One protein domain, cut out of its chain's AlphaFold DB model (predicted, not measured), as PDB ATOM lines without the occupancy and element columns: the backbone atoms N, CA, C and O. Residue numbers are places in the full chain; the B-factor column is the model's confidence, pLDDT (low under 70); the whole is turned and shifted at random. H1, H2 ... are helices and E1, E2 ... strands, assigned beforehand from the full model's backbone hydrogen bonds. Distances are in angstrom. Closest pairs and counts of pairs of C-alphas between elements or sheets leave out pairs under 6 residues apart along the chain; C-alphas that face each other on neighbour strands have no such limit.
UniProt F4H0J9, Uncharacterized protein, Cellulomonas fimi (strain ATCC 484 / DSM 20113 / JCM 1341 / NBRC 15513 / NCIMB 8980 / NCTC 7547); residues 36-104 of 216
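This is residues 36 to 104 of the 216 residues of an uncharacterized protein of Cellulomonas fimi (strain ATCC 484 / DSM 20113 / JCM 1341 / NBRC 15513 / NCIMB 8980 / NCTC 7547) (UniProt F4H0J9). A long, narrow hairpin of two strands, E1 and E2, with the short helix H1 at the end of E2, makes one side of an elongated domain; a strip made mostly of loop, with the small hairpin E3 and E4 near one end and the short helix H2 towards the other, makes the second side. The turns at Ala 79 and Asp 94 mark the two ends of its length. The printed part has 69 residues, with two named helices and four named strands in the order E1, E2, H1, E3, E4, H2, and each of its two sheets is an antiparallel pair. The class is mixed, helices and strands, with under half of the residues, 32 of 69, in named elements. The whole is compact, with a radius of gyration of the C-alphas of 11.6 A, and spans 38 by 19 by 17 A, only just a rod.

E1, residues 37 to 43, begins at C-alpha 37 (-30.573, 37.227, -14.212) and is 18.5 A long from first to last C-alpha. E2, residues 50 to 56, is 18.2 A long. H1 is residues 57 to 62, E3 residues 76 to 78 and E4 residues 81 to 83. H2, residues 99 to 104, is 8.4 A long and ends at C-alpha 104 (-42.447, 48.840, -14.726).

E1 and E2 form an antiparallel hairpin, with 150 degrees between their directions; N 38 and O 55 are 2.7 A apart and N 53 and O 40 are 3.0 A apart, within hydrogen-bond range. The closest C-alphas of E1 and H1, those of Val 38 and Ala 57, are 5.7 A apart. The closest of E1 and H2, those of Cys 41 and Leu 103, are 6.3 A apart. E3 and E4 form a second antiparallel hairpin, with 149 degrees between their directions and N 81 and O 78 at 2.9 A, within hydrogen-bond range. The closest C-alphas of H1 and E3, those of Ala 57 and His 78, are 7.0 A apart. H1 and H2 are apart, and so are E3 and H2. In H1 and H2 every O i to N i+4 pair is within hydrogen-bond range.

The two C-alphas farthest apart, those of Ala 79 and Asp 94, are 37.9 A apart. The printed part has no cut. The links from H1 to E3, 13 residues, and from E4 to H2, 15 residues, are long; within the latter, residues 91 to 92 pair antiparallel with residues 97 to 98. The mean pLDDT of the printed part is 91.2, and residues 46 to 47 are under 70.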
ATOM      1  N   THR A  36     -26.030  36.515 -13.938       89.88
ATOM      2  CA  THR A  36     -26.844  37.599 -13.374       89.88
ATOM      3  C   THR A  36     -28.169  37.646 -14.125       89.88
ATOM      4  O   THR A  36     -28.165  38.061 -15.284       89.88
ATOM      5  N   PRO A  37     -29.295  37.230 -13.518       93.69
ATOM      6  CA  PRO A  37     -30.573  37.227 -14.212       93.69
ATOM      7  C   PRO A  37     -31.050  38.662 -14.460       93.69
ATOM      8  O   PRO A  37     -31.099  39.494 -13.553       93.69
ATOM      9  N   VAL A  38     -31.448  38.936 -15.696       94.75
ATOM     10  CA  VAL A  38     -31.996  40.205 -16.167       94.75
ATOM     11  C   VAL A  38     -33.391  39.944 -16.714       94.75
ATOM     12  O   VAL A  38     -33.586  39.154 -17.635       94.75
ATOM     13  N   THR A  39     -34.383  40.621 -16.139       96.81
ATOM     14  CA  THR A  39     -35.762  40.570 -16.636       96.81
ATOM     15  C   THR A  39     -35.995  41.714 -17.617       96.81
ATOM     16  O   THR A  39     -35.760  42.873 -17.276       96.81
ATOM     17  N   LEU A  40     -36.446  41.395 -18.828       96.50
ATOM     18  CA  LEU A  40     -36.639  42.339 -19.931       96.50
ATOM     19  C   LEU A  40     -37.995  42.131 -20.621       96.50
ATOM     20  O   LEU A  40     -38.630  41.083 -20.472       96.50
ATOM     21  N   CYS A  41     -38.430  43.122 -21.400       97.06
ATOM     22  CA  CYS A  41     -39.589  43.001 -22.282       97.06
ATOM     23  C   CYS A  41     -39.132  42.731 -23.708       97.06
ATOM     24  O   CYS A  41     -38.623  43.627 -24.382       97.06
ATOM     25  N   HIS A  42     -39.339  41.504 -24.170       96.00
ATOM     26  CA  HIS A  42     -39.027  41.116 -25.537       96.00
ATOM     27  C   HIS A  42     -40.194  41.476 -26.458       96.00
ATOM     28  O   HIS A  42     -41.343  41.136 -26.158       96.00
ATOM     29  N   ALA A  43     -39.926  42.174 -27.560       94.00
ATOM     30  CA  ALA A  43     -40.968  42.561 -28.506       94.00
ATOM     31  C   ALA A  43     -41.412  41.348 -29.339       94.00
ATOM     32  O   ALA A  43     -40.672  40.854 -30.188       94.00
ATOM     33  N   ALA A  44     -42.655  40.898 -29.158       89.81
ATOM     34  CA  ALA A  44     -43.217  39.721 -29.830       89.81
ATOM     35  C   ALA A  44     -43.682  40.008 -31.278       89.81
ATOM     36  O   ALA A  44     -44.719  39.515 -31.724       89.81
ATOM     37  N   GLY A  45     -42.919  40.825 -32.014       74.00
ATOM     38  CA  GLY A  45     -43.291  41.383 -33.316       74.00
ATOM     39  C   GLY A  45     -44.270  42.564 -33.216       74.00
ATOM     40  O   GLY A  45     -45.121  42.603 -32.337       74.00
ATOM     41  N   GLY A  46     -44.155  43.531 -34.140       69.19
ATOM     42  CA  GLY A  46     -45.064  44.686 -34.254       69.19
ATOM     43  C   GLY A  46     -45.089  45.654 -33.053       69.19
ATOM     44  O   GLY A  46     -44.625  45.359 -31.959       69.19
ATOM     45  N   SER A  47     -45.609  46.868 -33.266       67.38
ATOM     46  CA  SER A  47     -45.587  47.970 -32.291       67.38
ATOM     47  C   SER A  47     -46.631  47.795 -31.177       67.38
ATOM     48  O   SER A  47     -47.715  48.371 -31.259       67.38
ATOM     49  N   GLY A  48     -46.314  47.027 -30.131       78.75
ATOM     50  CA  GLY A  48     -47.039  47.125 -28.854       78.75
ATOM     51  C   GLY A  48     -47.254  45.839 -28.060       78.75
ATOM     52  O   GLY A  48     -47.801  45.915 -26.963       78.75
ATOM     53  N   THR A  49     -46.841  44.674 -28.562       91.75
ATOM     54  CA  THR A  49     -46.930  43.409 -27.813       91.75
ATOM     55  C   THR A  49     -45.567  42.986 -27.290       91.75
ATOM     56  O   THR A  49     -44.626  42.815 -28.064       91.75
ATOM     57  N   PHE A  50     -45.481  42.768 -25.980       95.62
ATOM     58  CA  PHE A  50     -44.257  42.349 -25.311       95.62
ATOM     59  C   PHE A  50     -44.475  41.088 -24.481       95.62
ATOM     60  O   PHE A  50     -45.559  40.855 -23.948       95.62
ATOM     61  N   THR A  51     -43.417  40.301 -24.336       95.38
ATOM     62  CA  THR A  51     -43.351  39.170 -23.411       95.38
ATOM     63  C   THR A  51     -42.275  39.433 -22.369       95.38
ATOM     64  O   THR A  51     -41.139  39.747 -22.724       95.38
ATOM     65  N   LEU A  52     -42.630  39.288 -21.093       96.06
ATOM     66  CA  LEU A  52     -41.681  39.338 -19.985       96.06
ATOM     67  C   LEU A  52     -40.817  38.074 -20.021       96.06
ATOM     68  O   LEU A  52     -41.346  36.966 -19.928       96.06
ATOM     69  N   VAL A  53     -39.507  38.237 -20.163       95.38
ATOM     70  CA  VAL A  53     -38.547  37.126 -20.146       95.38
ATOM     71  C   VAL A  53     -37.422  37.436 -19.172       95.38
ATOM     72  O   VAL A  53     -37.006  38.586 -19.037       95.38
ATOM     73  N   THR A  54     -36.932  36.406 -18.490       95.56
ATOM     74  CA  THR A  54     -35.736  36.487 -17.650       95.56
ATOM     75  C   THR A  54     -34.642  35.687 -18.333       95.56
ATOM     76  O   THR A  54     -34.824  34.503 -18.611       95.56
ATOM     77  N   VAL A  55     -33.535  36.352 -18.630       93.81
ATOM     78  CA  VAL A  55     -32.359  35.784 -19.297       93.81
ATOM     79  C   VAL A  55     -31.112  36.159 -18.513       93.81
ATOM     80  O   VAL A  55     -31.170  37.017 -17.636       93.81
ATOM     81  N   ASP A  56     -29.975  35.566 -18.840       93.69
ATOM     82  CA  ASP A  56     -28.713  35.948 -18.218       93.69
ATOM     83  C   ASP A  56     -28.157  37.239 -18.831       93.69
ATOM     84  O   ASP A  56     -28.319  37.515 -20.026       93.69
ATOM     85  N   ALA A  57     -27.479  38.045 -18.013       93.81
ATOM     86  CA  ALA A  57     -26.804  39.271 -18.433       93.81
ATOM     87  C   ALA A  57     -25.865  39.026 -19.624       93.81
ATOM     88  O   ALA A  57     -25.806  39.834 -20.552       93.81
ATOM     89  N   GLU A  58     -25.173  37.887 -19.648       92.12
ATOM     90  CA  GLU A  58     -24.327  37.471 -20.762       92.12
ATOM     91  C   GLU A  58     -25.124  37.276 -22.057       92.12
ATOM     92  O   GLU A  58     -24.678  37.753 -23.102       92.12
ATOM     93  N   SER A  59     -26.316  36.670 -22.008       91.56
ATOM     94  CA  SER A  59     -27.196  36.524 -23.180       91.56
ATOM     95  C   SER A  59     -27.704  37.875 -23.689       91.56
ATOM     96  O   SER A  59     -27.838  38.072 -24.899       91.56
ATOM     97  N   VAL A  60     -27.905  38.860 -22.808       94.25
ATOM     98  CA  VAL A  60     -28.231  40.233 -23.237       94.25
ATOM     99  C   VAL A  60     -27.090  40.857 -24.045       94.25
ATOM    100  O   VAL A  60     -27.321  41.491 -25.085       94.25
ATOM    101  N   LEU A  61     -25.858  40.675 -23.572       91.50
ATOM    102  CA  LEU A  61     -24.660  41.283 -24.151       91.50
ATOM    103  C   LEU A  61     -24.146  40.543 -25.397       91.50
ATOM    104  O   LEU A  61     -23.592  41.187 -26.285       91.50
ATOM    105  N   GLN A  62     -24.307  39.218 -25.469       89.12
ATOM    106  CA  GLN A  62     -23.677  38.367 -26.491       89.12
ATOM    107  C   GLN A  62     -24.671  37.705 -27.452       89.12
ATOM    108  O   GLN A  62     -24.344  37.524 -28.622       89.12
ATOM    109  N   GLU A  63     -25.876  37.358 -26.994       82.25
ATOM    110  CA  GLU A  63     -26.824  36.525 -27.756       82.25
ATOM    111  C   GLU A  63     -27.944  37.319 -28.440       82.25
ATOM    112  O   GLU A  63     -28.837  36.748 -29.061       82.25
ATOM    113  N   GLY A  64     -27.863  38.652 -28.419       78.38
ATOM    114  CA  GLY A  64     -28.590  39.481 -29.380       78.38
ATOM    115  C   GLY A  64     -29.869  40.147 -28.881       78.38
ATOM    116  O   GLY A  64     -30.498  40.843 -29.675       78.38
ATOM    117  N   HIS A  65     -30.226  40.085 -27.595       83.69
ATOM    118  CA  HIS A  65     -31.308  40.948 -27.081       83.69
ATOM    119  C   HIS A  65     -30.978  42.440 -27.237       83.69
ATOM    120  O   HIS A  65     -31.838  43.242 -27.596       83.69
ATOM    121  N   SER A  66     -29.701  42.809 -27.101       83.81
ATOM    122  CA  SER A  66     -29.236  44.161 -27.434       83.81
ATOM    123  C   SER A  66     -29.285  44.493 -28.937       83.81
ATOM    124  O   SER A  66     -29.249  45.656 -29.331       83.81
ATOM    125  N   SER A  67     -29.410  43.487 -29.808       89.00
ATOM    126  CA  SER A  67     -29.510  43.671 -31.262       89.00
ATOM    127  C   SER A  67     -30.949  43.845 -31.762       89.00
ATOM    128  O   SER A  67     -31.155  44.230 -32.914       89.00
ATOM    129  N   HIS A  68     -31.947  43.611 -30.903       89.50
ATOM    130  CA  HIS A  68     -33.358  43.803 -31.222       89.50
ATOM    131  C   HIS A  68     -33.823  45.201 -30.799       89.50
ATOM    132  O   HIS A  68     -34.106  45.423 -29.624       89.50
ATOM    133  N   PRO A  69     -33.985  46.161 -31.728       89.81
ATOM    134  CA  PRO A  69     -34.310  47.545 -31.372       89.81
ATOM    135  C   PRO A  69     -35.686  47.714 -30.704       89.81
ATOM    136  O   PRO A  69     -35.965  48.781 -30.166       89.81
ATOM    137  N   GLY A  70     -36.547  46.691 -30.760       92.25
ATOM    138  CA  GLY A  70     -37.837  46.674 -30.071       92.25
ATOM    139  C   GLY A  70     -37.778  46.192 -28.620       92.25
ATOM    140  O   GLY A  70     -38.735  46.431 -27.894       92.25
ATOM    141  N   ASP A  71     -36.698  45.533 -28.190       95.19
ATOM    142  CA  ASP A  71     -36.591  45.010 -26.825       95.19
ATOM    143  C   ASP A  71     -36.377  46.152 -25.820       95.19
ATOM    144  O   ASP A  71     -35.631  47.104 -26.074       95.19
ATOM    145  N   ILE A  72     -37.023  46.038 -24.658       96.25
ATOM    146  CA  ILE A  72     -36.847  46.956 -23.531       96.25
ATOM    147  C   ILE A  72     -36.057  46.229 -22.454       96.25
ATOM    148  O   ILE A  72     -36.560  45.304 -21.812       96.25
ATOM    149  N   VAL A  73     -34.824  46.669 -22.245       96.94
ATOM    150  CA  VAL A  73     -33.873  46.040 -21.330       96.94
ATOM    151  C   VAL A  73     -33.525  47.043 -20.230       96.94
ATOM    152  O   VAL A  73     -33.134  48.169 -20.558       96.94
ATOM    153  N   PRO A  74     -33.652  46.691 -18.936       97.25
ATOM    154  CA  PRO A  74     -33.232  47.578 -17.856       97.25
ATOM    155  C   PRO A  74     -31.724  47.831 -17.895       97.25
ATOM    156  O   PRO A  74     -30.955  47.061 -18.470       97.25
ATOM    157  N   ALA A  75     -31.293  48.903 -17.236       96.88
ATOM    158  CA  ALA A  75     -29.886  49.064 -16.902       96.88
ATOM    159  C   ALA A  75     -29.472  48.025 -15.846       96.88
ATOM    160  O   ALA A  75     -30.252  47.716 -14.941       96.88
ATOM    161  N   PHE A  76     -28.252  47.501 -15.946       94.88
ATOM    162  CA  PHE A  76     -27.691  46.575 -14.959       94.88
ATOM    163  C   PHE A  76     -26.163  46.644 -14.925       94.88
ATOM    164  O   PHE A  76     -25.516  47.074 -15.881       94.88
ATOM    165  N   GLU A  77     -25.590  46.196 -13.810       93.75
ATOM    166  CA  GLU A  77     -24.149  46.019 -13.647       93.75
ATOM    167  C   GLU A  77     -23.743  44.599 -14.043       93.75
ATOM    168  O   GLU A  77     -24.424  43.628 -13.711       93.75
ATOM    169  N   HIS A  78     -22.616  44.475 -14.733       89.75
ATOM    170  CA  HIS A  78     -22.040  43.204 -15.152       89.75
ATOM    171  C   HIS A  78     -20.514  43.251 -14.996       89.75
ATOM    172  O   HIS A  78     -19.914  44.324 -14.922       89.75
ATOM    173  N   ALA A  79     -19.846  42.094 -14.973       88.00
ATOM    174  CA  ALA A  79     -18.391  42.017 -14.794       88.00
ATOM    175  C   ALA A  79     -17.598  42.806 -15.860       88.00
ATOM    176  O   ALA A  79     -16.499  43.287 -15.595       88.00
ATOM    177  N   ALA A  80     -18.167  42.962 -17.060       86.94
ATOM    178  CA  ALA A  80     -17.593  43.743 -18.160       86.94
ATOM    179  C   ALA A  80     -17.938  45.250 -18.123       86.94
ATOM    180  O   ALA A  80     -17.456  45.995 -18.975       86.94
ATOM    181  N   GLY A  81     -18.756  45.699 -17.165       90.69
ATOM    182  CA  GLY A  81     -19.173  47.091 -16.986       90.69
ATOM    183  C   GLY A  81     -20.688  47.269 -16.855       90.69
ATOM    184  O   GLY A  81     -21.447  46.304 -16.797       90.69
ATOM    185  N   THR A  82     -21.117  48.530 -16.836       94.69
ATOM    186  CA  THR A  82     -22.528  48.921 -16.755       94.69
ATOM    187  C   THR A  82     -23.196  48.851 -18.129       94.69
ATOM    188  O   THR A  82     -22.753  49.509 -19.076       94.69
ATOM    189  N   PHE A  83     -24.299  48.112 -18.240       94.69
ATOM    190  CA  PHE A  83     -25.196  48.189 -19.389       94.69
ATOM    191  C   PHE A  83     -26.197  49.337 -19.164       94.69
ATOM    192  O   PHE A  83     -26.908  49.324 -18.159       94.69
ATOM    193  N   PRO A  84     -26.293  50.334 -20.066       95.75
ATOM    194  CA  PRO A  84     -27.103  51.537 -19.837       95.75
ATOM    195  C   PRO A  84     -28.619  51.299 -19.937       95.75
ATOM    196  O   PRO A  84     -29.401  52.208 -19.666       95.75
ATOM    197  N   GLY A  85     -29.034  50.096 -20.333       95.75
ATOM    198  CA  GLY A  85     -30.407  49.795 -20.713       95.75
ATOM    199  C   GLY A  85     -30.665  50.066 -22.195       95.75
ATOM    200  O   GLY A  85     -29.872  50.700 -22.893       95.75
ATOM    201  N   GLN A  86     -31.790  49.560 -22.686       95.69
ATOM    202  CA  GLN A  86     -32.215  49.684 -24.076       95.69
ATOM    203  C   GLN A  86     -33.719  49.915 -24.143       95.69
ATOM    204  O   GLN A  86     -34.473  49.353 -23.354       95.69
ATOM    205  N   GLY A  87     -34.156  50.770 -25.069       94.62
ATOM    206  CA  GLY A  87     -35.578  51.029 -25.299       94.62
ATOM    207  C   GLY A  87     -36.294  51.760 -24.157       94.62
ATOM    208  O   GLY A  87     -37.495  51.971 -24.257       94.62
ATOM    209  N   LEU A  88     -35.594  52.182 -23.096       96.81
ATOM    210  CA  LEU A  88     -36.206  52.765 -21.892       96.81
ATOM    211  C   LEU A  88     -36.938  54.090 -22.156       96.81
ATOM    212  O   LEU A  88     -38.004  54.316 -21.588       96.81
ATOM    213  N   ASP A  89     -36.415  54.922 -23.055       95.88
ATOM    214  CA  ASP A  89     -37.025  56.206 -23.437       95.88
ATOM    215  C   ASP A  89     -37.853  56.122 -24.729       95.88
ATOM    216  O   ASP A  89     -38.447  57.112 -25.159       95.88
ATOM    217  N   ALA A  90     -37.889  54.952 -25.378       93.81
ATOM    218  CA  ALA A  90     -38.694  54.763 -26.577       93.81
ATOM    219  C   ALA A  90     -40.182  54.848 -26.222       93.81
ATOM    220  O   ALA A  90     -40.605  54.365 -25.174       93.81
ATOM    221  N   LEU A  91     -40.968  55.474 -27.097       93.00
ATOM    222  CA  LEU A  91     -42.408  55.622 -26.918       93.00
ATOM    223  C   LEU A  91     -43.137  54.461 -27.593       93.00
ATOM    224  O   LEU A  91     -42.878  54.153 -28.758       93.00
ATOM    225  N   PHE A  92     -44.074  53.860 -26.870       89.88
ATOM    226  CA  PHE A  92     -44.858  52.720 -27.319       89.88
ATOM    227  C   PHE A  92     -46.357  53.021 -27.275       89.88
ATOM    228  O   PHE A  92     -46.866  53.630 -26.330       89.88
ATOM    229  N   GLY A  93     -47.055  52.559 -28.317       84.94
ATOM    230  CA  GLY A  93     -48.485  52.789 -28.521       84.94
ATOM    231  C   GLY A  93     -48.850  54.259 -28.757       84.94
ATOM    232  O   GLY A  93     -47.997  55.145 -28.809       84.94
ATOM    233  N   ASP A  94     -50.151  54.521 -28.866       82.75
ATOM    234  CA  ASP A  94     -50.692  55.878 -29.045       82.75
ATOM    235  C   ASP A  94     -50.635  56.709 -27.750       82.75
ATOM    236  O   ASP A  94     -50.690  57.937 -27.779       82.75
ATOM    237  N   ALA A  95     -50.475  56.034 -26.606       73.94
ATOM    238  CA  ALA A  95     -50.401  56.629 -25.274       73.94
ATOM    239  C   ALA A  95     -49.067  57.333 -24.979       73.94
ATOM    240  O   ALA A  95     -48.936  57.940 -23.918       73.94
ATOM    241  N   GLN A  96     -48.081  57.241 -25.882       86.06
ATOM    242  CA  GLN A  96     -46.727  57.769 -25.672       86.06
ATOM    243  C   GLN A  96     -46.111  57.278 -24.350       86.06
ATOM    244  O   GLN A  96     -45.498  58.042 -23.605       86.06
ATOM    245  N   VAL A  97     -46.291  55.990 -24.049       93.00
ATOM    246  CA  VAL A  97     -45.755  55.371 -22.832       93.00
ATOM    247  C   VAL A  97     -44.294  55.019 -23.078       93.00
ATOM    248  O   VAL A  97     -43.972  54.424 -24.106       93.00
ATOM    249  N   THR A  98     -43.402  55.384 -22.159       95.44
ATOM    250  CA  THR A  98     -41.973  55.083 -22.305       95.44
ATOM    251  C   THR A  98     -41.692  53.600 -22.065       95.44
ATOM    252  O   THR A  98     -42.416  52.931 -21.323       95.44
ATOM    253  N   GLY A  99     -40.613  53.060 -22.629       95.50
ATOM    254  CA  GLY A  99     -40.215  51.678 -22.359       95.50
ATOM    255  C   GLY A  99     -39.992  51.400 -20.875       95.50
ATOM    256  O   GLY A  99     -40.411  50.359 -20.382       95.50
ATOM    257  N   ALA A 100     -39.441  52.353 -20.122       96.69
ATOM    258  CA  ALA A 100     -39.312  52.241 -18.671       96.69
ATOM    259  C   ALA A 100     -40.675  52.049 -17.980       96.69
ATOM    260  O   ALA A 100     -40.790  51.241 -17.060       96.69
ATOM    261  N   GLN A 101     -41.721  52.740 -18.445       95.44
ATOM    262  CA  GLN A 101     -43.084  52.551 -17.943       95.44
ATOM    263  C   GLN A 101     -43.669  51.197 -18.363       95.44
ATOM    264  O   GLN A 101     -44.340  50.560 -17.558       95.44
ATOM    265  N   VAL A 102     -43.416  50.730 -19.590       95.12
ATOM    266  CA  VAL A 102     -43.835  49.386 -20.038       95.12
ATOM    267  C   VAL A 102     -43.161  48.299 -19.194       95.12
ATOM    268  O   VAL A 102     -43.830  47.379 -18.731       95.12
ATOM    269  N   LEU A 103     -41.861  48.435 -18.926       96.31
ATOM    270  CA  LEU A 103     -41.098  47.515 -18.084       96.31
ATOM    271  C   LEU A 103     -41.611  47.519 -16.636       96.31
ATOM    272  O   LEU A 103     -41.852  46.455 -16.071       96.31
ATOM    273  N   ALA A 104     -41.861  48.701 -16.062       95.56
ATOM    274  CA  ALA A 104     -42.447  48.840 -14.726       95.56
ATOM    275  C   ALA A 104     -43.869  48.255 -14.626       95.56
ATOM    276  O   ALA A 104     -44.268  47.788 -13.562       95.56
TER     277      ALA A 104